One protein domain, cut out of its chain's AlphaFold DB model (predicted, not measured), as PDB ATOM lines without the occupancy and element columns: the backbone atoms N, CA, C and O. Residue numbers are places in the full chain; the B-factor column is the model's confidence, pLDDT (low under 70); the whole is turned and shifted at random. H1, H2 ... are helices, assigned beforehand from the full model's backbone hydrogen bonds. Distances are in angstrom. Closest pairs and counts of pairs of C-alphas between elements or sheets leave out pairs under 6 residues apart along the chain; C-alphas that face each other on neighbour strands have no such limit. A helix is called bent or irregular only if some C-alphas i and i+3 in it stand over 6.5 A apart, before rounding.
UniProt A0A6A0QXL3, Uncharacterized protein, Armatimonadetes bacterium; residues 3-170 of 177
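AT A GLANCE: This is residues 3 to 170 of the 177 residues of an uncharacterized protein of Armatimonadetes bacterium (UniProt A0A6A0QXL3). The model is a flat slab of mostly aligned helices: H3, H4, H6 and H7 form an up-and-down bundle, H2 packs along H3 on the side away from H7, and H1 packs on H2 at that edge of the slab. The short H5 sits at one end of the bundle, beside the last part of H4. The printed part has 168 residues with seven named helices, H1 to H7 in order along the chain, and no named strand; the class is all helix. It is compact, with a radius of gyration of the C-alphas of 18.0 A, and spans 56 by 39 by 21 A.

IN THESE COORDINATES: H1 is residues 3 to 15 and begins at C-alpha 3 at (213.568, 142.864, 127.788). H2, residues 21 to 48, is the longest helix at 28 residues and 40.9 A. H3, residues 55 to 79, is 36.0 A long. H4, residues 89 to 115, is 36.7 A long and begins at C-alpha 89 at (206.641, 113.377, 130.959); it has a kink of 30 degrees near residue 109. H4 is neither bent nor irregular, but only just: C-alphas 96 and 99 are 6.3 A apart. H5 is residues 119 to 127 and H6 residues 131 to 145. H7, residues 149 to 168, is 27.9 A long and ends at C-alpha 168 at (178.007, 125.187, 127.249).

HOW THE PARTS SIT: H1 and H2 form a helical hairpin, at a shallow tilt of 25 degrees; H1 touches H2 at residues 23 to 34 alone, with the C-alphas of Ala 9 and Gly 27 closest at 4.3 A. H2 and H3 are a hairpin at 18 degrees, closest at the C-alphas of Gly 25 and Ala 75, 4.1 A. H3 and H4, the hub, touch four helices each; as a hairpin they are closest at the C-alphas of Gly 63 and Gly 98, 3.8 A. H4 touches H5 with residues 108 to 113 alone, the C-alphas of Pro 112 and Asn 122 being closest at 5.3 A. H6 touches H4, closest at the C-alphas of Val 145 and His 89, 5.0 A. H6 and H7 are a hairpin at 29 degrees, closest at the C-alphas of Gly 140 and Ser 152, 4.2 A. H4 and H7 only just touch, with 3 pairs of C-alphas within 8 A. H3 and H7 are apart. Every O i to N i+4 pair is within hydrogen-bond range in H1, H2, H3, H5, H6 and H7; in H4 19 of 23 are.

THE WHOLE: The two C-alphas farthest apart, those of Val 19 and Pro 118, are 56.4 A from each other. The printed part has no cut, and no link is long. The mean pLDDT of the printed part is 87.9; residue 47, residues 49 to 53 and residues 84 to 86 are under 70.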
ATOM      1  N   TRP A   3     213.352 143.138 129.212       77.31
ATOM      2  CA  TRP A   3     213.568 142.864 127.788       77.31
ATOM      3  C   TRP A   3     214.988 142.353 127.499       77.31
ATOM      4  O   TRP A   3     215.167 141.504 126.633       77.31
ATOM      5  N   TRP A   4     215.979 142.803 128.275       81.38
ATOM      6  CA  TRP A   4     217.370 142.362 128.172       81.38
ATOM      7  C   TRP A   4     217.549 140.888 128.566       81.38
ATOM      8  O   TRP A   4     218.337 140.192 127.935       81.38
ATOM      9  N   LEU A   5     216.767 140.380 129.532       78.00
ATOM     10  CA  LEU A   5     216.743 138.949 129.864       78.00
ATOM     11  C   LEU A   5     216.191 138.129 128.697       78.00
ATOM     12  O   LEU A   5     216.758 137.098 128.362       78.00
ATOM     13  N   GLY A   6     215.124 138.607 128.049       76.19
ATOM     14  CA  GLY A   6     214.541 137.942 126.881       76.19
ATOM     15  C   GLY A   6     215.482 137.928 125.672       76.19
ATOM     16  O   GLY A   6     215.653 136.889 125.043       76.19
ATOM     17  N   ALA A   7     216.135 139.057 125.381       81.25
ATOM     18  CA  ALA A   7     217.109 139.153 124.295       81.25
ATOM     19  C   ALA A   7     218.346 138.275 124.553       81.25
ATOM     20  O   ALA A   7     218.756 137.521 123.674       81.25
ATOM     21  N   GLY A   8     218.903 138.322 125.769       78.00
ATOM     22  CA  GLY A   8     220.042 137.487 126.158       78.00
ATOM     23  C   GLY A   8     219.715 135.994 126.129       78.00
ATOM     24  O   GLY A   8     220.501 135.201 125.620       78.00
ATOM     25  N   ALA A   9     218.523 135.617 126.595       78.69
ATOM     26  CA  ALA A   9     218.059 134.239 126.551       78.69
ATOM     27  C   ALA A   9     217.881 133.724 125.115       78.69
ATOM     28  O   ALA A   9     218.317 132.620 124.803       78.69
ATOM     29  N   LEU A  10     217.299 134.536 124.224       82.31
ATOM     30  CA  LEU A  10     217.155 134.184 122.810       82.31
ATOM     31  C   LEU A  10     218.523 133.964 122.153       82.31
ATOM     32  O   LEU A  10     218.708 132.974 121.452       82.31
ATOM     33  N   LEU A  11     219.488 134.849 122.409       82.81
ATOM     34  CA  LEU A  11     220.850 134.708 121.891       82.81
ATOM     35  C   LEU A  11     221.541 133.443 122.419       82.81
ATOM     36  O   LEU A  11     222.188 132.748 121.642       82.81
ATOM     37  N   ALA A  12     221.377 133.117 123.704       78.38
ATOM     38  CA  ALA A  12     221.934 131.908 124.312       78.38
ATOM     39  C   ALA A  12     221.282 130.612 123.792       78.38
ATOM     40  O   ALA A  12     221.948 129.591 123.662       78.38
ATOM     41  N   ILE A  13     219.991 130.644 123.456       80.25
ATOM     42  CA  ILE A  13     219.306 129.500 122.839       80.25
ATOM     43  C   ILE A  13     219.751 129.334 121.379       80.25
ATOM     44  O   ILE A  13     220.079 128.227 120.958       80.25
ATOM     45  N   LEU A  14     219.805 130.428 120.609       82.62
ATOM     46  CA  LEU A  14     220.222 130.406 119.201       82.62
ATOM     47  C   LEU A  14     221.693 130.018 119.030       82.62
ATOM     48  O   LEU A  14     222.051 129.381 118.038       82.62
ATOM     49  N   SER A  15     222.544 130.370 119.994       79.31
ATOM     50  CA  SER A  15     223.949 129.976 119.967       79.31
ATOM     51  C   SER A  15     224.123 128.461 120.107       79.31
ATOM     52  O   SER A  15     225.098 127.936 119.582       79.31
ATOM     53  N   GLY A  16     223.153 127.733 120.676       73.88
ATOM     54  CA  GLY A  16     223.143 126.266 120.766       73.88
ATOM     55  C   GLY A  16     223.301 125.504 119.447       73.88
ATOM     56  O   GLY A  16     223.595 124.315 119.462       73.88
ATOM     57  N   LEU A  17     223.147 126.180 118.303       78.62
ATOM     58  CA  LEU A  17     223.477 125.638 116.981       78.62
ATOM     59  C   LEU A  17     224.993 125.501 116.740       78.62
ATOM     60  O   LEU A  17     225.410 124.759 115.856       78.62
ATOM     61  N   PHE A  18     225.808 126.227 117.506       85.88
ATOM     62  CA  PHE A  18     227.250 126.385 117.304       85.88
ATOM     63  C   PHE A  18     228.078 126.168 118.578       85.88
ATOM     64  O   PHE A  18     229.300 126.067 118.495       85.88
ATOM     65  N   VAL A  19     227.446 126.117 119.754       83.19
ATOM     66  CA  VAL A  19     228.117 125.958 121.053       83.19
ATOM     67  C   VAL A  19     227.491 124.841 121.902       83.19
ATOM     68  O   VAL A  19     226.392 124.381 121.593       83.19
ATOM     69  N   PRO A  20     228.176 124.373 122.967       84.62
ATOM     70  CA  PRO A  20     227.693 123.270 123.796       84.62
ATOM     71  C   PRO A  20     226.316 123.506 124.440       84.62
ATOM     72  O   PRO A  20     225.963 124.628 124.810       84.62
ATOM     73  N   LEU A  21     225.576 122.412 124.663       84.56
ATOM     74  CA  LEU A  21     224.193 122.412 125.168       84.56
ATOM     75  C   LEU A  21     224.007 123.095 126.533       84.56
ATOM     76  O   LEU A  21     222.936 123.643 126.795       84.56
ATOM     77  N   TRP A  22     225.035 123.149 127.383       84.69
ATOM     78  CA  TRP A  22     224.943 123.838 128.675       84.69
ATOM     79  C   TRP A  22     224.670 125.346 128.527       84.69
ATOM     80  O   TRP A  22     224.009 125.931 129.387       84.69
ATOM     81  N   ILE A  23     225.098 125.977 127.423       86.00
ATOM     82  CA  ILE A  23     224.792 127.391 127.128       86.00
ATOM     83  C   ILE A  23     223.305 127.562 126.811       86.00
ATOM     84  O   ILE A  23     222.684 128.516 127.285       86.00
ATOM     85  N   VAL A  24     222.713 126.603 126.091       85.56
ATOM     86  CA  VAL A  24     221.261 126.553 125.860       85.56
ATOM     87  C   VAL A  24     220.532 126.412 127.190       85.56
ATOM     88  O   VAL A  24     219.580 127.145 127.432       85.56
ATOM     89  N   GLY A  25     221.024 125.553 128.090       85.88
ATOM     90  CA  GLY A  25     220.475 125.402 129.440       85.88
ATOM     91  C   GLY A  25     220.476 126.707 130.244       85.88
ATOM     92  O   GLY A  25     219.453 127.078 130.824       85.88
ATOM     93  N   ILE A  26     221.577 127.467 130.224       87.94
ATOM     94  CA  ILE A  26     221.634 128.803 130.845       87.94
ATOM     95  C   ILE A  26     220.628 129.756 130.187       87.94
ATOM     96  O   ILE A  26     219.896 130.458 130.891       87.94
ATOM     97  N   GLY A  27     220.547 129.754 128.853       85.56
ATOM     98  CA  GLY A  27     219.551 130.522 128.105       85.56
ATOM     99  C   GLY A  27     218.122 130.201 128.543       85.56
ATOM    100  O   GLY A  27     217.344 131.113 128.828       85.56
ATOM    101  N   THR A  28     217.796 128.919 128.704       87.25
ATOM    102  CA  THR A  28     216.496 128.453 129.199       87.25
ATOM    103  C   THR A  28     216.214 128.959 130.619       87.25
ATOM    104  O   THR A  28     215.125 129.485 130.862       87.25
ATOM    105  N   LEU A  29     217.183 128.927 131.547       89.94
ATOM    106  CA  LEU A  29     217.009 129.520 132.888       89.94
ATOM    107  C   LEU A  29     216.749 131.029 132.834       89.94
ATOM    108  O   LEU A  29     215.935 131.544 133.603       89.94
ATOM    109  N   MET A  30     217.400 131.746 131.918       88.25
ATOM    110  CA  MET A  30     217.149 133.175 131.727       88.25
ATOM    111  C   MET A  30     215.732 133.441 131.202       88.25
ATOM    112  O   MET A  30     215.084 134.378 131.683       88.25
ATOM    113  N   VAL A  31     215.210 132.608 130.286       86.19
ATOM    114  CA  VAL A  31     213.795 132.670 129.863       86.19
ATOM    115  C   VAL A  31     212.877 132.469 131.062       86.19
ATOM    116  O   VAL A  31     211.949 133.253 131.262       86.19
ATOM    117  N   VAL A  32     213.144 131.450 131.883       89.62
ATOM    118  CA  VAL A  32     212.347 131.148 133.079       89.62
ATOM    119  C   VAL A  32     212.345 132.339 134.041       89.62
ATOM    120  O   VAL A  32     211.279 132.779 134.474       89.62
ATOM    121  N   ALA A  33     213.510 132.920 134.327       87.94
ATOM    122  CA  ALA A  33     213.632 134.091 135.193       87.94
ATOM    123  C   ALA A  33     212.863 135.304 134.636       87.94
ATOM    124  O   ALA A  33     212.158 135.999 135.379       87.94
ATOM    125  N   ALA A  34     212.939 135.540 133.322       84.56
ATOM    126  CA  ALA A  34     212.168 136.584 132.657       84.56
ATOM    127  C   ALA A  34     210.657 136.337 132.781       84.56
ATOM    128  O   ALA A  34     209.917 137.256 133.144       84.56
ATOM    129  N   ALA A  35     210.207 135.103 132.536       82.75
ATOM    130  CA  ALA A  35     208.807 134.704 132.626       82.75
ATOM    131  C   ALA A  35     208.264 134.885 134.051       82.75
ATOM    132  O   ALA A  35     207.225 135.522 134.228       82.75
ATOM    133  N   VAL A  36     208.999 134.428 135.071       87.38
ATOM    134  CA  VAL A  36     208.652 134.632 136.489       87.38
ATOM    135  C   VAL A  36     208.531 136.120 136.803       87.38
ATOM    136  O   VAL A  36     207.533 136.543 137.383       87.38
ATOM    137  N   THR A  37     209.488 136.940 136.370       85.75
ATOM    138  CA  THR A  37     209.463 138.390 136.623       85.75
ATOM    139  C   THR A  37     208.247 139.060 135.976       85.75
ATOM    140  O   THR A  37     207.576 139.882 136.607       85.75
ATOM    141  N   ILE A  38     207.929 138.698 134.728       82.62
ATOM    142  CA  ILE A  38     206.742 139.194 134.016       82.62
ATOM    143  C   ILE A  38     205.477 138.790 134.772       82.62
ATOM    144  O   ILE A  38     204.618 139.633 135.027       82.62
ATOM    145  N   VAL A  39     205.377 137.525 135.171       82.88
ATOM    146  CA  VAL A  39     204.191 136.976 135.835       82.88
ATOM    147  C   VAL A  39     204.000 137.593 137.207       82.88
ATOM    148  O   VAL A  39     202.889 138.007 137.515       82.88
ATOM    149  N   VAL A  40     205.060 137.755 137.999       83.94
ATOM    150  CA  VAL A  40     205.010 138.479 139.277       83.94
ATOM    151  C   VAL A  40     204.514 139.910 139.063       83.94
ATOM    152  O   VAL A  40     203.634 140.367 139.794       83.94
ATOM    153  N   GLY A  41     204.996 140.604 138.026       82.19
ATOM    154  CA  GLY A  41     204.512 141.939 137.668       82.19
ATOM    155  C   GLY A  41     203.027 141.962 137.285       82.19
ATOM    156  O   GLY A  41     202.271 142.814 137.764       82.19
ATOM    157  N   VAL A  42     202.588 141.007 136.461       78.38
ATOM    158  CA  VAL A  42     201.185 140.851 136.041       78.38
ATOM    159  C   VAL A  42     200.292 140.530 137.239       78.38
ATOM    160  O   VAL A  42     199.271 141.184 137.426       78.38
ATOM    161  N   VAL A  43     200.695 139.592 138.091       80.56
ATOM    162  CA  VAL A  43     200.005 139.199 139.327       80.56
ATOM    163  C   VAL A  43     199.896 140.363 140.301       80.56
ATOM    164  O   VAL A  43     198.817 140.620 140.838       80.56
ATOM    165  N   ALA A  44     200.981 141.107 140.511       78.75
ATOM    166  CA  ALA A  44     200.973 142.283 141.368       78.75
ATOM    167  C   ALA A  44     200.003 143.349 140.837       78.75
ATOM    168  O   ALA A  44     199.274 143.960 141.620       78.75
ATOM    169  N   ARG A  45     199.947 143.546 139.512       77.75
ATOM    170  CA  ARG A  45     199.046 144.513 138.873       77.75
ATOM    171  C   ARG A  45     197.587 144.058 138.904       77.75
ATOM    172  O   ARG A  45     196.750 144.803 139.399       77.75
ATOM    173  N   LEU A  46     197.280 142.845 138.448       70.69
ATOM    174  CA  LEU A  46     195.924 142.273 138.473       70.69
ATOM    175  C   LEU A  46     195.399 142.119 139.902       70.69
ATOM    176  O   LEU A  46     194.215 142.323 140.165       70.69
ATOM    177  N   GLY A  47     196.300 141.833 140.840       68.38
ATOM    178  CA  GLY A  47     196.002 141.753 142.258       68.38
ATOM    179  C   GLY A  47     195.463 143.055 142.848       68.38
ATOM    180  O   GLY A  47     194.588 143.008 143.707       68.38
ATOM    181  N   LYS A  48     195.937 144.204 142.353       73.75
ATOM    182  CA  LYS A  48     195.443 145.533 142.744       73.75
ATOM    183  C   LYS A  48     194.071 145.866 142.143       73.75
ATOM    184  O   LYS A  48     193.384 146.726 142.673       73.75
ATOM    185  N   VAL A  49     193.663 145.183 141.070       67.62
ATOM    186  CA  VAL A  49     192.403 145.431 140.337       67.62
ATOM    187  C   VAL A  49     191.254 144.532 140.841       67.62
ATOM    188  O   VAL A  49     190.151 144.569 140.313       67.62
ATOM    189  N   GLY A  50     191.473 143.720 141.883       62.69
ATOM    190  CA  GLY A  50     190.403 142.941 142.525       62.69
ATOM    191  C   GLY A  50     190.020 141.634 141.817       62.69
ATOM    192  O   GLY A  50     189.099 140.955 142.253       62.69
ATOM    193  N   PHE A  51     190.759 141.212 140.786       64.12
ATOM    194  CA  PHE A  51     190.559 139.921 140.100       64.12
ATOM    195  C   PHE A  51     191.131 138.705 140.864       64.12
ATOM    196  O   PHE A  51     191.233 137.605 140.315       64.12
ATOM    197  N   ARG A  52     191.530 138.879 142.134       65.38
ATOM    198  CA  ARG A  52     192.170 137.823 142.935       65.38
ATOM    199  C   ARG A  52     191.185 136.692 143.241       65.38
ATOM    200  O   ARG A  52     190.102 136.926 143.757       65.38
ATOM    201  N   GLY A  53     191.605 135.458 142.956       68.00
ATOM    202  CA  GLY A  53     190.893 134.234 143.352       68.00
ATOM    203  C   GLY A  53     189.859 133.706 142.353       68.00
ATOM    204  O   GLY A  53     189.315 132.626 142.568       68.00
ATOM    205  N   GLY A  54     189.606 134.408 141.244       81.44
ATOM    206  CA  GLY A  54     188.738 133.903 140.178       81.44
ATOM    207  C   GLY A  54     189.395 132.785 139.359       81.44
ATOM    208  O   GLY A  54     190.613 132.781 139.174       81.44
ATOM    209  N   LEU A  55     188.579 131.878 138.804       83.50
ATOM    210  CA  LEU A  55     189.047 130.783 137.940       83.50
ATOM    211  C   LEU A  55     190.017 131.247 136.829       83.50
ATOM    212  O   LEU A  55     191.075 130.631 136.715       83.50
ATOM    213  N   PRO A  56     189.738 132.328 136.062       85.06
ATOM    214  CA  PRO A  56     190.641 132.790 135.003       85.06
ATOM    215  C   PRO A  56     192.054 133.086 135.503       85.06
ATOM    216  O   PRO A  56     193.042 132.661 134.913       85.06
ATOM    217  N   TYR A  57     192.136 133.787 136.634       86.81
ATOM    218  CA  TYR A  57     193.394 134.200 137.236       86.81
ATOM    219  C   TYR A  57     194.191 132.996 137.754       86.81
ATOM    220  O   TYR A  57     195.385 132.884 137.487       86.81
ATOM    221  N   LEU A  58     193.527 132.078 138.466       90.12
ATOM    222  CA  LEU A  58     194.182 130.907 139.050       90.12
ATOM    223  C   LEU A  58     194.683 129.922 137.987       90.12
ATOM    224  O   LEU A  58     195.773 129.383 138.139       90.12
ATOM    225  N   GLN A  59     193.921 129.726 136.909       91.38
ATOM    226  CA  GLN A  59     194.307 128.857 135.794       91.38
ATOM    227  C   GLN A  59     195.532 129.408 135.048       91.38
ATOM    228  O   GLN A  59     196.490 128.678 134.820       91.38
ATOM    229  N   VAL A  60     195.574 130.713 134.754       89.81
ATOM    230  CA  VAL A  60     196.766 131.321 134.133       89.81
ATOM    231  C   VAL A  60     197.983 131.214 135.053       89.81
ATOM    232  O   VAL A  60     199.062 130.848 134.595       89.81
ATOM    233  N   LEU A  61     197.823 131.499 136.350       90.25
ATOM    234  CA  LEU A  61     198.923 131.428 137.314       90.25
ATOM    235  C   LEU A  61     199.498 130.010 137.430       90.25
ATOM    236  O   LEU A  61     200.714 129.835 137.370       90.25
ATOM    237  N   ALA A  62     198.634 129.009 137.593       92.75
ATOM    238  CA  ALA A  62     199.059 127.621 137.716       92.75
ATOM    239  C   ALA A  62     199.639 127.086 136.397       92.75
ATOM    240  O   ALA A  62     200.673 126.419 136.416       92.75
ATOM    241  N   GLY A  63     199.067 127.466 135.251       93.12
ATOM    242  CA  GLY A  63     199.609 127.108 133.944       93.12
ATOM    243  C   GLY A  63     201.014 127.670 133.714       93.12
ATOM    244  O   GLY A  63     201.913 126.954 133.279       93.12
ATOM    245  N   VAL A  64     201.253 128.924 134.106       91.69
ATOM    246  CA  VAL A  64     202.602 129.506 134.106       91.69
ATOM    247  C   VAL A  64     203.536 128.762 135.057       91.69
ATOM    248  O   VAL A  64     204.680 128.508 134.690       91.69
ATOM    249  N   ALA A  65     203.084 128.414 136.265       92.94
ATOM    250  CA  ALA A  65     203.912 127.684 137.223       92.94
ATOM    251  C   ALA A  65     204.396 126.341 136.647       92.94
ATOM    252  O   ALA A  65     205.560 125.987 136.833       92.94
ATOM    253  N   TRP A  66     203.554 125.647 135.874       94.94
ATOM    254  CA  TRP A  66     203.949 124.451 135.122       94.94
ATOM    255  C   TRP A  66     205.033 124.729 134.079       94.94
ATOM    256  O   TRP A  66     205.996 123.970 133.996       94.94
ATOM    257  N   LEU A  67     204.918 125.818 133.312       92.88
ATOM    258  CA  LEU A  67     205.940 126.199 132.327       92.88
ATOM    259  C   LEU A  67     207.270 126.578 132.991       92.88
ATOM    260  O   LEU A  67     208.333 126.238 132.477       92.88
ATOM    261  N   VAL A  68     207.215 127.243 134.148       92.75
ATOM    262  CA  VAL A  68     208.395 127.566 134.964       92.75
ATOM    263  C   VAL A  68     209.058 126.289 135.474       92.75
ATOM    264  O   VAL A  68     210.259 126.121 135.293       92.75
ATOM    265  N   ALA A  69     208.285 125.374 136.067       93.38
ATOM    266  CA  ALA A  69     208.801 124.104 136.570       93.38
ATOM    267  C   ALA A  69     209.439 123.270 135.448       93.38
ATOM    268  O   ALA A  69     210.555 122.781 135.605       93.38
ATOM    269  N   TRP A  70     208.772 123.181 134.295       93.88
ATOM    270  CA  TRP A  70     209.315 122.526 133.109       93.88
ATOM    271  C   TRP A  70     210.628 123.156 132.644       93.88
ATOM    272  O   TRP A  70     211.604 122.436 132.471       93.88
ATOM    273  N   GLY A  71     210.685 124.484 132.506       91.44
ATOM    274  CA  GLY A  71     211.898 125.164 132.055       91.44
ATOM    275  C   GLY A  71     213.078 124.992 133.017       91.44
ATOM    276  O   GLY A  71     214.216 124.909 132.568       91.44
ATOM    277  N   ILE A  72     212.825 124.881 134.327       92.88
ATOM    278  CA  ILE A  72     213.867 124.557 135.318       92.88
ATOM    279  C   ILE A  72     214.390 123.133 135.108       92.88
ATOM    280  O   ILE A  72     215.603 122.932 135.077       92.88
ATOM    281  N   VAL A  73     213.492 122.152 134.966       91.81
ATOM    282  CA  VAL A  73     213.868 120.741 134.776       91.81
ATOM    283  C   VAL A  73     214.636 120.550 133.468       91.81
ATOM    284  O   VAL A  73     215.676 119.893 133.462       91.81
ATOM    285  N   ASP A  74     214.159 121.156 132.381       89.88
ATOM    286  CA  ASP A  74     214.789 121.080 131.062       89.88
ATOM    287  C   ASP A  74     216.177 121.736 131.068       89.88
ATOM    288  O   ASP A  74     217.166 121.123 130.665       89.88
ATOM    289  N   ALA A  75     216.288 122.938 131.640       89.31
ATOM    290  CA  ALA A  75     217.569 123.617 131.761       89.31
ATOM    291  C   ALA A  75     218.577 122.852 132.623       89.31
ATOM    292  O   ALA A  75     219.754 122.785 132.272       89.31
ATOM    293  N   TYR A  76     218.131 122.270 133.739       90.81
ATOM    294  CA  TYR A  76     218.999 121.452 134.580       90.81
ATOM    295  C   TYR A  76     219.511 120.229 133.817       90.81
ATOM    296  O   TYR A  76     220.703 119.940 133.873       90.81
ATOM    297  N   GLY A  77     218.648 119.556 133.048       88.50
ATOM    298  CA  GLY A  77     219.065 118.437 132.207       88.50
ATOM    299  C   GLY A  77     220.080 118.840 131.132       88.50
ATOM    300  O   GLY A  77     221.060 118.127 130.940       88.50
ATOM    301  N   LEU A  78     219.910 120.014 130.506       87.44
ATOM    302  CA  LEU A  78     220.867 120.566 129.534       87.44
ATOM    303  C   LEU A  78     222.224 120.922 130.163       87.44
ATOM    304  O   LEU A  78     223.261 120.749 129.530       87.44
ATOM    305  N   ILE A  79     222.229 121.438 131.395       89.62
ATOM    306  CA  ILE A  79     223.459 121.811 132.115       89.62
ATOM    307  C   ILE A  79     224.196 120.571 132.632       89.62
ATOM    308  O   ILE A  79     225.422 120.531 132.601       89.62
ATOM    309  N   ALA A  80     223.456 119.571 133.110       89.25
ATOM    310  CA  ALA A  80     224.007 118.343 133.673       89.25
ATOM    311  C   ALA A  80     224.393 117.292 132.616       89.25
ATOM    312  O   ALA A  80     224.792 116.193 132.993       89.25
ATOM    313  N   ASP A  81     224.242 117.606 131.322       83.75
ATOM    314  CA  ASP A  81     224.410 116.670 130.199       83.75
ATOM    315  C   ASP A  81     223.599 115.371 130.386       83.75
ATOM    316  O   ASP A  81     224.007 114.265 130.029       83.75
ATOM    317  N   ALA A  82     222.427 115.501 131.012       81.56
ATOM    318  CA  ALA A  82     221.541 114.376 131.244       81.56
ATOM    319  C   ALA A  82     220.854 113.986 129.925       81.56
ATOM    320  O   ALA A  82     220.496 114.863 129.133       81.56
ATOM    321  N   PRO A  83     220.590 112.688 129.683       73.06
ATOM    322  CA  PRO A  83     219.844 112.255 128.510       73.06
ATOM    323  C   PRO A  83     218.414 112.807 128.567       73.06
ATOM    324  O   PRO A  83     217.529 112.263 129.230       73.06
ATOM    325  N   LEU A  84     218.182 113.910 127.858       68.56
ATOM    326  CA  LEU A  84     216.862 114.501 127.705       68.56
ATOM    327  C   LEU A  84     216.063 113.656 126.715       68.56
ATOM    328  O   LEU A  84     216.278 113.692 125.501       68.56
ATOM    329  N   GLY A  85     215.126 112.872 127.242       68.94
ATOM    330  CA  GLY A  85     214.155 112.171 126.413       68.94
ATOM    331  C   GLY A  85     213.363 113.173 125.571       68.94
ATOM    332  O   GLY A  85     212.755 114.103 126.108       68.94
ATOM    333  N   ARG A  86     213.337 112.975 124.247       64.12
ATOM    334  CA  ARG A  86     212.402 113.690 123.367       64.12
ATOM    335  C   ARG A  86     210.987 113.397 123.882       64.12
ATOM    336  O   ARG A  86     210.621 112.234 123.977       64.12
ATOM    337  N   PHE A  87     210.222 114.435 124.227       70.38
ATOM    338  CA  PHE A  87     208.896 114.313 124.857       70.38
ATOM    339  C   PHE A  87     208.893 113.591 126.215       70.38
ATOM    340  O   PHE A  87     208.136 112.649 126.440       70.38
ATOM    341  N   SER A  88     209.712 114.069 127.154       86.25
ATOM    342  CA  SER A  88     209.618 113.643 128.553       86.25
ATOM    343  C   SER A  88     208.217 113.886 129.138       86.25
ATOM    344  O   SER A  88     207.461 114.751 128.683       86.25
ATOM    345  N   HIS A  89     207.884 113.163 130.211       90.62
ATOM    346  CA  HIS A  89     206.641 113.377 130.959       90.62
ATOM    347  C   HIS A  89     206.485 114.829 131.445       90.62
ATOM    348  O   HIS A  89     205.371 115.345 131.509       90.62
ATOM    349  N   TRP A  90     207.600 115.513 131.723       91.44
ATOM    350  CA  TRP A  90     207.623 116.936 132.054       91.44
ATOM    351  C   TRP A  90     207.193 117.815 130.883       91.44
ATOM    352  O   TRP A  90     206.367 118.706 131.069       91.44
ATOM    353  N   THR A  91     207.699 117.553 129.677       90.31
ATOM    354  CA  THR A  91     207.277 118.276 128.468       90.31
ATOM    355  C   THR A  91     205.800 118.024 128.170       90.31
ATOM    356  O   THR A  91     205.060 118.965 127.885       90.31
ATOM    357  N   ALA A  92     205.335 116.778 128.306       89.75
ATOM    358  CA  ALA A  92     203.919 116.451 128.159       89.75
ATOM    359  C   ALA A  92     203.048 117.213 129.176       89.75
ATOM    360  O   ALA A  92     202.053 117.823 128.789       89.75
ATOM    361  N   ALA A  93     203.445 117.255 130.452       93.69
ATOM    362  CA  ALA A  93     202.732 118.007 131.484       93.69
ATOM    363  C   ALA A  93     202.734 119.523 131.214       93.69
ATOM    364  O   ALA A  93     201.695 120.174 131.337       93.69
ATOM    365  N   ALA A  94     203.858 120.088 130.772       92.75
ATOM    366  CA  ALA A  94     203.958 121.503 130.417       92.75
ATOM    367  C   ALA A  94     202.988 121.889 129.290       92.75
ATOM    368  O   ALA A  94     202.318 122.920 129.368       92.75
ATOM    369  N   VAL A  95     202.872 121.047 128.261       90.38
ATOM    370  CA  VAL A  95     201.977 121.289 127.123       90.38
ATOM    371  C   VAL A  95     200.518 121.044 127.508       90.38
ATOM    372  O   VAL A  95     199.672 121.921 127.342       90.38
ATOM    373  N   VAL A  96     200.209 119.861 128.036       92.25
ATOM    374  CA  VAL A  96     198.824 119.436 128.282       92.25
ATOM    375  C   VAL A  96     198.204 120.179 129.456       92.25
ATOM    376  O   VAL A  96     197.016 120.474 129.422       92.25
ATOM    377  N   VAL A  97     198.987 120.497 130.485       94.56
ATOM    378  CA  VAL A  97     198.490 121.172 131.686       94.56
ATOM    379  C   VAL A  97     198.899 122.634 131.683       94.56
ATOM    380  O   VAL A  97     198.031 123.494 131.775       94.56
ATOM    381  N   GLY A  98     200.182 122.946 131.503       94.31
ATOM    382  CA  GLY A  98     200.659 124.333 131.534       94.31
ATOM    383  C   GLY A  98     199.976 125.231 130.498       94.31
ATOM    384  O   GLY A  98     199.265 126.177 130.852       94.31
ATOM    385  N   VAL A  99     200.138 124.909 129.212       93.75
ATOM    386  CA  VAL A  99     199.570 125.709 128.112       93.75
ATOM    387  C   VAL A  99     198.041 125.696 128.144       93.75
ATOM    388  O   VAL A  99     197.416 126.751 128.023       93.75
ATOM    389  N   MET A 100     197.417 124.534 128.350       95.38
ATOM    390  CA  MET A 100     195.954 124.452 128.344       95.38
ATOM    391  C   MET A 100     195.320 125.192 129.521       95.38
ATOM    392  O   MET A 100     194.277 125.810 129.329       95.38
ATOM    393  N   GLN A 101     195.926 125.206 130.715       94.75
ATOM    394  CA  GLN A 101     195.406 126.015 131.823       94.75
ATOM    395  C   GLN A 101     195.467 127.515 131.495       94.75
ATOM    396  O   GLN A 101     194.508 128.239 131.770       94.75
ATOM    397  N   ILE A 102     196.531 127.989 130.836       93.38
ATOM    398  CA  ILE A 102     196.605 129.383 130.367       93.38
ATOM    399  C   ILE A 102     195.464 129.671 129.384       93.38
ATOM    400  O   ILE A 102     194.727 130.640 129.578       93.38
ATOM    401  N   ILE A 103     195.263 128.805 128.385       93.38
ATOM    402  CA  ILE A 103     194.184 128.945 127.395       93.38
ATOM    403  C   ILE A 103     192.815 128.951 128.080       93.38
ATOM    404  O   ILE A 103     192.016 129.855 127.846       93.38
ATOM    405  N   VAL A 104     192.542 127.979 128.953       92.94
ATOM    406  CA  VAL A 104     191.276 127.875 129.690       92.94
ATOM    407  C   VAL A 104     191.047 129.112 130.546       92.94
ATOM    408  O   VAL A 104     189.938 129.644 130.552       92.94
ATOM    409  N   GLY A 105     192.077 129.610 131.228       90.81
ATOM    410  CA  GLY A 105     191.988 130.841 132.000       90.81
ATOM    411  C   GLY A 105     191.617 132.044 131.127       90.81
ATOM    412  O   GLY A 105     190.686 132.780 131.461       90.81
ATOM    413  N   SER A 106     192.262 132.201 129.969       90.56
ATOM    414  CA  SER A 106     191.938 133.257 129.000       90.56
ATOM    415  C   SER A 106     190.519 133.126 128.438       90.56
ATOM    416  O   SER A 106     189.771 134.104 128.418       90.56
ATOM    417  N   VAL A 107     190.109 131.922 128.037       91.44
ATOM    418  CA  VAL A 107     188.772 131.619 127.494       91.44
ATOM    419  C   VAL A 107     187.685 131.853 128.546       91.44
ATOM    420  O   VAL A 107     186.646 132.439 128.240       91.44
ATOM    421  N   ALA A 108     187.934 131.475 129.799       89.56
ATOM    422  CA  ALA A 108     187.007 131.673 130.909       89.56
ATOM    423  C   ALA A 108     186.740 133.148 131.230       89.56
ATOM    424  O   ALA A 108     185.714 133.466 131.831       89.56
ATOM    425  N   TYR A 109     187.639 134.044 130.822       88.38
ATOM    426  CA  TYR A 109     187.412 135.483 130.858       88.38
ATOM    427  C   TYR A 109     186.772 136.002 129.561       88.38
ATOM    428  O   TYR A 109     185.763 136.703 129.616       88.38
ATOM    429  N   LEU A 110     187.331 135.647 128.398       89.94
ATOM    430  CA  LEU A 110     186.945 136.220 127.105       89.94
ATOM    431  C   LEU A 110     185.555 135.779 126.641       89.94
ATOM    432  O   LEU A 110     184.778 136.613 126.186       89.94
ATOM    433  N   VAL A 111     185.207 134.496 126.760       91.19
ATOM    434  CA  VAL A 111     183.939 133.985 126.211       91.19
ATOM    435  C   VAL A 111     182.716 134.631 126.873       91.19
ATOM    436  O   VAL A 111     181.846 135.091 126.139       91.19
ATOM    437  N   PRO A 112     182.623 134.764 128.212       87.44
ATOM    438  CA  PRO A 112     181.531 135.508 128.845       87.44
ATOM    439  C   PRO A 112     181.366 136.945 128.346       87.44
ATOM    440  O   PRO A 112     180.239 137.428 128.260       87.44
ATOM    441  N   VAL A 113     182.474 137.619 128.028       88.94
ATOM    442  CA  VAL A 113     182.470 138.986 127.490       88.94
ATOM    443  C   VAL A 113     181.966 138.988 126.044       88.94
ATOM    444  O   VAL A 113     181.120 139.808 125.701       88.94
ATOM    445  N   LEU A 114     182.421 138.038 125.221       89.81
ATOM    446  CA  LEU A 114     182.039 137.913 123.809       89.81
ATOM    447  C   LEU A 114     180.591 137.445 123.601       89.81
ATOM    448  O   LEU A 114     179.947 137.863 122.645       89.81
ATOM    449  N   VAL A 115     180.059 136.599 124.490       89.31
ATOM    450  CA  VAL A 115     178.652 136.157 124.451       89.31
ATOM    451  C   VAL A 115     177.688 137.320 124.727       89.31
ATOM    452  O   VAL A 115     176.535 137.273 124.300       89.31
ATOM    453  N   GLY A 116     178.152 138.377 125.398       86.31
ATOM    454  CA  GLY A 116     177.357 139.559 125.708       86.31
ATOM    455  C   GLY A 116     176.495 139.411 126.972       86.31
ATOM    456  O   GLY A 116     176.726 138.526 127.805       86.31
ATOM    457  N   PRO A 117     175.520 140.316 127.177       87.25
ATOM    458  CA  PRO A 117     174.680 140.327 128.371       87.25
ATOM    459  C   PRO A 117     173.944 138.993 128.599       87.25
ATOM    460  O   PRO A 117     173.471 138.399 127.633       87.25
ATOM    461  N   PRO A 118     173.782 138.521 129.853       89.19
ATOM    462  CA  PRO A 118     174.187 139.154 131.111       89.19
ATOM    463  C   PRO A 118     175.635 138.810 131.528       89.19
ATOM    464  O   PRO A 118     175.899 137.752 132.108       89.19
ATOM    465  N   ILE A 119     176.564 139.756 131.330       87.19
ATOM    466  CA  ILE A 119     178.015 139.567 131.540       87.19
ATOM    467  C   ILE A 119     178.328 139.113 132.973       87.19
ATOM    468  O   ILE A 119     179.035 138.127 133.171       87.19
ATOM    469  N   GLY A 120     177.759 139.777 133.987       87.75
ATOM    470  CA  GLY A 120     178.035 139.456 135.394       87.75
ATOM    471  C   GLY A 120     177.624 138.033 135.792       87.75
ATOM    472  O   GLY A 120     178.354 137.351 136.511       87.75
ATOM    473  N   ALA A 121     176.491 137.542 135.282       88.88
ATOM    474  CA  ALA A 121     176.030 136.182 135.559       88.88
ATOM    475  C   ALA A 121     176.901 135.128 134.855       88.88
ATOM    476  O   ALA A 121     177.215 134.092 135.447       88.88
ATOM    477  N   ASN A 122     177.313 135.408 133.615       91.31
ATOM    478  CA  ASN A 122     178.203 134.544 132.843       91.31
ATOM    479  C   ASN A 122     179.610 134.481 133.470       91.31
ATOM    480  O   ASN A 122     180.154 133.389 133.642       91.31
ATOM    481  N   LEU A 123     180.162 135.612 133.926       88.75
ATOM    482  CA  LEU A 123     181.440 135.648 134.652       88.75
ATOM    483  C   LEU A 123     181.364 134.930 136.004       88.75
ATOM    484  O   LEU A 123     182.224 134.101 136.300       88.75
ATOM    485  N   LYS A 124     180.314 135.169 136.805       89.31
ATOM    486  CA  LYS A 124     180.114 134.473 138.089       89.31
ATOM    487  C   LYS A 124     180.030 132.955 137.907       89.31
ATOM    488  O   LYS A 124     180.524 132.203 138.743       89.31
ATOM    489  N   ARG A 125     179.432 132.497 136.805       88.00
ATOM    490  CA  ARG A 125     179.372 131.075 136.445       88.00
ATOM    491  C   ARG A 125     180.746 130.508 136.099       88.00
ATOM    492  O   ARG A 125     181.078 129.426 136.575       88.00
ATOM    493  N   MET A 126     181.557 131.226 135.325       89.94
ATOM    494  CA  MET A 126     182.933 130.790 135.058       89.94
ATOM    495  C   MET A 126     183.780 130.767 136.332       89.94
ATOM    496  O   MET A 126     184.644 129.914 136.476       89.94
ATOM    497  N   GLN A 127     183.505 131.650 137.287       88.00
ATOM    498  CA  GLN A 127     184.255 131.748 138.538       88.00
ATOM    499  C   GLN A 127     183.749 130.827 139.660       88.00
ATOM    500  O   GLN A 127     184.386 130.769 140.708       88.00
ATOM    501  N   SER A 128     182.630 130.118 139.490       88.38
ATOM    502  CA  SER A 128     182.059 129.298 140.565       88.38
ATOM    503  C   SER A 128     182.939 128.083 140.877       88.38
ATOM    504  O   SER A 128     183.407 127.414 139.964       88.38
ATOM    505  N   ALA A 129     183.164 127.768 142.156       90.25
ATOM    506  CA  ALA A 129     183.991 126.627 142.578       90.25
ATOM    507  C   ALA A 129     185.306 126.485 141.766       90.25
ATOM    508  O   ALA A 129     185.527 125.460 141.116       90.25
ATOM    509  N   PRO A 130     186.171 127.519 141.754       89.50
ATOM    510  CA  PRO A 130     187.333 127.570 140.866       89.50
ATOM    511  C   PRO A 130     188.392 126.515 141.220       89.50
ATOM    512  O   PRO A 130     189.218 126.155 140.386       89.50
ATOM    513  N   TRP A 131     188.346 126.002 142.452       92.75
ATOM    514  CA  TRP A 131     189.247 124.978 142.958       92.75
ATOM    515  C   TRP A 131     189.046 123.618 142.278       92.75
ATOM    516  O   TRP A 131     190.026 122.903 142.117       92.75
ATOM    517  N   ILE A 132     187.832 123.269 141.824       93.81
ATOM    518  CA  ILE A 132     187.554 121.966 141.190       93.81
ATOM    519  C   ILE A 132     188.406 121.776 139.925       93.81
ATOM    520  O   ILE A 132     189.248 120.877 139.906       93.81
ATOM    521  N   PRO A 133     188.263 122.617 138.880       94.31
ATOM    522  CA  PRO A 133     189.065 122.461 137.672       94.31
ATOM    523  C   PRO A 133     190.556 122.697 137.935       94.31
ATOM    524  O   PRO A 133     191.392 122.151 137.224       94.31
ATOM    525  N   LEU A 134     190.913 123.485 138.953       94.81
ATOM    526  CA  LEU A 134     192.309 123.704 139.314       94.81
ATOM    527  C   LEU A 134     192.949 122.431 139.885       94.81
ATOM    528  O   LEU A 134     194.030 122.045 139.450       94.81
ATOM    529  N   VAL A 135     192.283 121.761 140.826       96.94
ATOM    530  CA  VAL A 135     192.772 120.516 141.434       96.94
ATOM    531  C   VAL A 135     192.858 119.411 140.387       96.94
ATOM    532  O   VAL A 135     193.895 118.762 140.295       96.94
ATOM    533  N   LEU A 136     191.825 119.240 139.557       97.56
ATOM    534  CA  LEU A 136     191.812 118.207 138.516       97.56
ATOM    535  C   LEU A 136     192.975 118.372 137.529       97.56
ATOM    536  O   LEU A 136     193.711 117.419 137.284       97.56
ATOM    537  N   ALA A 137     193.190 119.587 137.019       97.00
ATOM    538  CA  ALA A 137     194.270 119.850 136.075       97.00
ATOM    539  C   ALA A 137     195.658 119.642 136.704       97.00
ATOM    540  O   ALA A 137     196.528 119.023 136.095       97.00
ATOM    541  N   ASN A 138     195.872 120.121 137.935       97.69
ATOM    542  CA  ASN A 138     197.169 120.000 138.605       97.69
ATOM    543  C   ASN A 138     197.479 118.564 139.037       97.69
ATOM    544  O   ASN A 138     198.593 118.103 138.806       97.69
ATOM    545  N   LEU A 139     196.509 117.829 139.593       98.00
ATOM    546  CA  LEU A 139     196.695 116.407 139.893       98.00
ATOM    547  C   LEU A 139     196.918 115.597 138.610       98.00
ATOM    548  O   LEU A 139     197.761 114.706 138.602       98.00
ATOM    549  N   GLY A 140     196.228 115.937 137.515       97.06
ATOM    550  CA  GLY A 140     196.454 115.322 136.206       97.06
ATOM    551  C   GLY A 140     197.878 115.540 135.689       97.06
ATOM    552  O   GLY A 140     198.496 114.602 135.186       97.06
ATOM    553  N   GLY A 141     198.428 116.745 135.872       96.69
ATOM    554  CA  GLY A 141     199.820 117.066 135.538       96.69
ATOM    555  C   GLY A 141     200.835 116.346 136.422       96.69
ATOM    556  O   GLY A 141     201.805 115.791 135.913       96.69
ATOM    557  N   VAL A 142     200.590 116.281 137.735       97.56
ATOM    558  CA  VAL A 142     201.429 115.510 138.669       97.56
ATOM    559  C   VAL A 142     201.421 114.025 138.301       97.56
ATOM    560  O   VAL A 142     202.479 113.402 138.265       97.56
ATOM    561  N   ALA A 143     200.256 113.471 137.957       97.31
ATOM    562  CA  ALA A 143     200.134 112.095 137.492       97.31
ATOM    563  C   ALA A 143     200.909 111.850 136.182       97.31
ATOM    564  O   ALA A 143     201.561 110.814 136.077       97.31
ATOM    565  N   LEU A 144     200.919 112.800 135.226       95.19
ATOM    566  CA  LEU A 144     201.777 112.701 134.029       95.19
ATOM    567  C   LEU A 144     203.245 112.603 134.418       95.19
ATOM    568  O   LEU A 144     203.921 111.668 133.998       95.19
ATOM    569  N   VAL A 145     203.728 113.541 135.237       95.25
ATOM    570  CA  VAL A 145     205.132 113.573 135.675       95.25
ATOM    571  C   VAL A 145     205.515 112.274 136.389       95.25
ATOM    572  O   VAL A 145     206.586 111.730 136.128       95.25
ATOM    573  N   ALA A 146     204.620 111.736 137.220       96.00
ATOM    574  CA  ALA A 146     204.810 110.474 137.932       96.00
ATOM    575  C   ALA A 146     204.690 109.213 137.046       96.00
ATOM    576  O   ALA A 146     204.892 108.109 137.544       96.00
ATOM    577  N   GLY A 147     204.349 109.343 135.758       94.38
ATOM    578  CA  GLY A 147     204.151 108.206 134.850       94.38
ATOM    579  C   GLY A 147     202.845 107.433 135.072       94.38
ATOM    580  O   GLY A 147     202.693 106.323 134.571       94.38
ATOM    581  N   LEU A 148     201.884 108.007 135.797       96.56
ATOM    582  CA  LEU A 148     200.569 107.421 136.066       96.56
ATOM    583  C   LEU A 148     199.578 107.809 134.955       96.56
ATOM    584  O   LEU A 148     198.659 108.608 135.166       96.56
ATOM    585  N   SER A 149     199.783 107.272 133.749       93.94
ATOM    586  CA  SER A 149     199.069 107.694 132.533       93.94
ATOM    587  C   SER A 149     197.543 107.565 132.629       93.94
ATOM    588  O   SER A 149     196.833 108.484 132.227       93.94
ATOM    589  N   GLU A 150     197.028 106.472 133.196       97.12
ATOM    590  CA  GLU A 150     195.580 106.246 133.336       97.12
ATOM    591  C   GLU A 150     194.929 107.255 134.286       97.12
ATOM    592  O   GLU A 150     193.934 107.897 133.943       97.12
ATOM    593  N   ALA A 151     195.529 107.452 135.465       97.50
ATOM    594  CA  ALA A 151     195.049 108.420 136.447       97.50
ATOM    595  C   ALA A 151     195.072 109.841 135.869       97.50
ATOM    596  O   ALA A 151     194.111 110.597 136.030       97.50
ATOM    597  N   SER A 152     196.142 110.186 135.149       97.12
ATOM    598  CA  SER A 152     196.237 111.467 134.459       97.12
ATOM    599  C   SER A 152     195.120 111.654 133.432       97.12
ATOM    600  O   SER A 152     194.431 112.674 133.463       97.12
ATOM    601  N   LEU A 153     194.894 110.660 132.568       97.12
ATOM    602  CA  LEU A 153     193.855 110.717 131.542       97.12
ATOM    603  C   LEU A 153     192.476 110.972 132.161       97.12
ATOM    604  O   LEU A 153     191.755 111.857 131.700       97.12
ATOM    605  N   VAL A 154     192.129 110.248 133.229       98.25
ATOM    606  CA  VAL A 154     190.852 110.425 133.936       98.25
ATOM    607  C   VAL A 154     190.739 111.835 134.521       98.25
ATOM    608  O   VAL A 154     189.734 112.512 134.305       98.25
ATOM    609  N   LEU A 155     191.769 112.315 135.221       98.31
ATOM    610  CA  LEU A 155     191.767 113.643 135.847       98.31
ATOM    611  C   LEU A 155     191.646 114.772 134.816       98.31
ATOM    612  O   LEU A 155     190.868 115.710 135.007       98.31
ATOM    613  N   LEU A 156     192.372 114.666 133.704       97.19
ATOM    614  CA  LEU A 156     192.342 115.652 132.625       97.19
ATOM    615  C   LEU A 156     191.031 115.604 131.835       97.19
ATOM    616  O   LEU A 156     190.518 116.657 131.454       97.19
ATOM    617  N   ALA A 157     190.440 114.422 131.647       97.75
ATOM    618  CA  ALA A 157     189.114 114.290 131.052       97.75
ATOM    619  C   ALA A 157     188.043 114.950 131.934       97.75
ATOM    620  O   ALA A 157     187.235 115.736 131.441       97.75
ATOM    621  N   LEU A 158     188.070 114.702 133.248       98.19
ATOM    622  CA  LEU A 158     187.162 115.349 134.200       98.19
ATOM    623  C   LEU A 158     187.341 116.871 134.215       98.19
ATOM    624  O   LEU A 158     186.354 117.611 134.248       98.19
ATOM    625  N   TRP A 159     188.586 117.344 134.147       97.44
ATOM    626  CA  TRP A 159     188.882 118.766 134.018       97.44
ATOM    627  C   TRP A 159     188.276 119.364 132.742       97.44
ATOM    628  O   TRP A 159     187.558 120.365 132.815       97.44
ATOM    629  N   ALA A 160     188.502 118.731 131.588       96.12
ATOM    630  CA  ALA A 160     187.960 119.173 130.307       96.12
ATOM    631  C   ALA A 160     186.422 119.191 130.312       96.12
ATOM    632  O   ALA A 160     185.815 120.165 129.865       96.12
ATOM    633  N   ILE A 161     185.785 118.163 130.881       97.31
ATOM    634  CA  ILE A 161     184.325 118.085 131.029       97.31
ATOM    635  C   ILE A 161     183.797 119.251 131.875       97.31
ATOM    636  O   ILE A 161     182.812 119.882 131.479       97.31
ATOM    637  N   ASP A 162     184.432 119.584 133.005       95.62
ATOM    638  CA  ASP A 162     183.997 120.722 133.827       95.62
ATOM    639  C   ASP A 162     184.104 122.049 133.059       95.62
ATOM    640  O   ASP A 162     183.162 122.848 133.076       95.62
ATOM    641  N   VAL A 163     185.203 122.263 132.327       93.44
ATOM    642  CA  VAL A 163     185.397 123.458 131.489       93.44
ATOM    643  C   VAL A 163     184.322 123.550 130.404       93.44
ATOM    644  O   VAL A 163     183.657 124.583 130.283       93.44
ATOM    645  N   ILE A 164     184.097 122.468 129.655       95.06
ATOM    646  CA  ILE A 164     183.086 122.414 128.589       95.06
ATOM    647  C   ILE A 164     181.692 122.669 129.162       95.06
ATOM    648  O   ILE A 164     180.948 123.483 128.619       95.06
ATOM    649  N   ARG A 165     181.343 122.048 130.293       96.00
ATOM    650  CA  ARG A 165     180.051 122.253 130.965       96.00
ATOM    651  C   ARG A 165     179.823 123.721 131.334       96.00
ATOM    652  O   ARG A 165     178.713 124.240 131.184       96.00
ATOM    653  N   ARG A 166     180.852 124.417 131.821       93.81
ATOM    654  CA  ARG A 166     180.747 125.845 132.165       93.81
ATOM    655  C   ARG A 166     180.496 126.706 130.931       93.81
ATOM    656  O   ARG A 166     179.622 127.569 130.978       93.81
ATOM    657  N   LEU A 167     181.203 126.426 129.838       92.19
ATOM    658  CA  LEU A 167     181.053 127.137 128.566       92.19
ATOM    659  C   LEU A 167     179.696 126.862 127.903       92.19
ATOM    660  O   LEU A 167     179.015 127.790 127.474       92.19
ATOM    661  N   ALA A 168     179.264 125.603 127.872       92.88
ATOM    662  CA  ALA A 168     178.007 125.187 127.249       92.88
ATOM    663  C   ALA A 168     176.768 125.778 127.936       92.88
ATOM    664  O   ALA A 168     175.701 125.876 127.336       92.88
ATOM    665  N   THR A 169     176.897 126.181 129.200       93.19
ATOM    666  CA  THR A 169     175.774 126.673 130.002       93.19
ATOM    667  C   THR A 169     175.766 128.198 130.167       93.19
ATOM    668  O   THR A 169     175.055 128.727 131.027       93.19
ATOM    669  N   LEU A 170     176.536 128.924 129.352       90.88
ATOM    670  CA  LEU A 170     176.482 130.385 129.292       90.88
ATOM    671  C   LEU A 170     175.113 130.868 128.791       90.88
ATOM    672  O   LEU A 170     174.497 130.272 127.906       90.88
TER     673      LEU A 170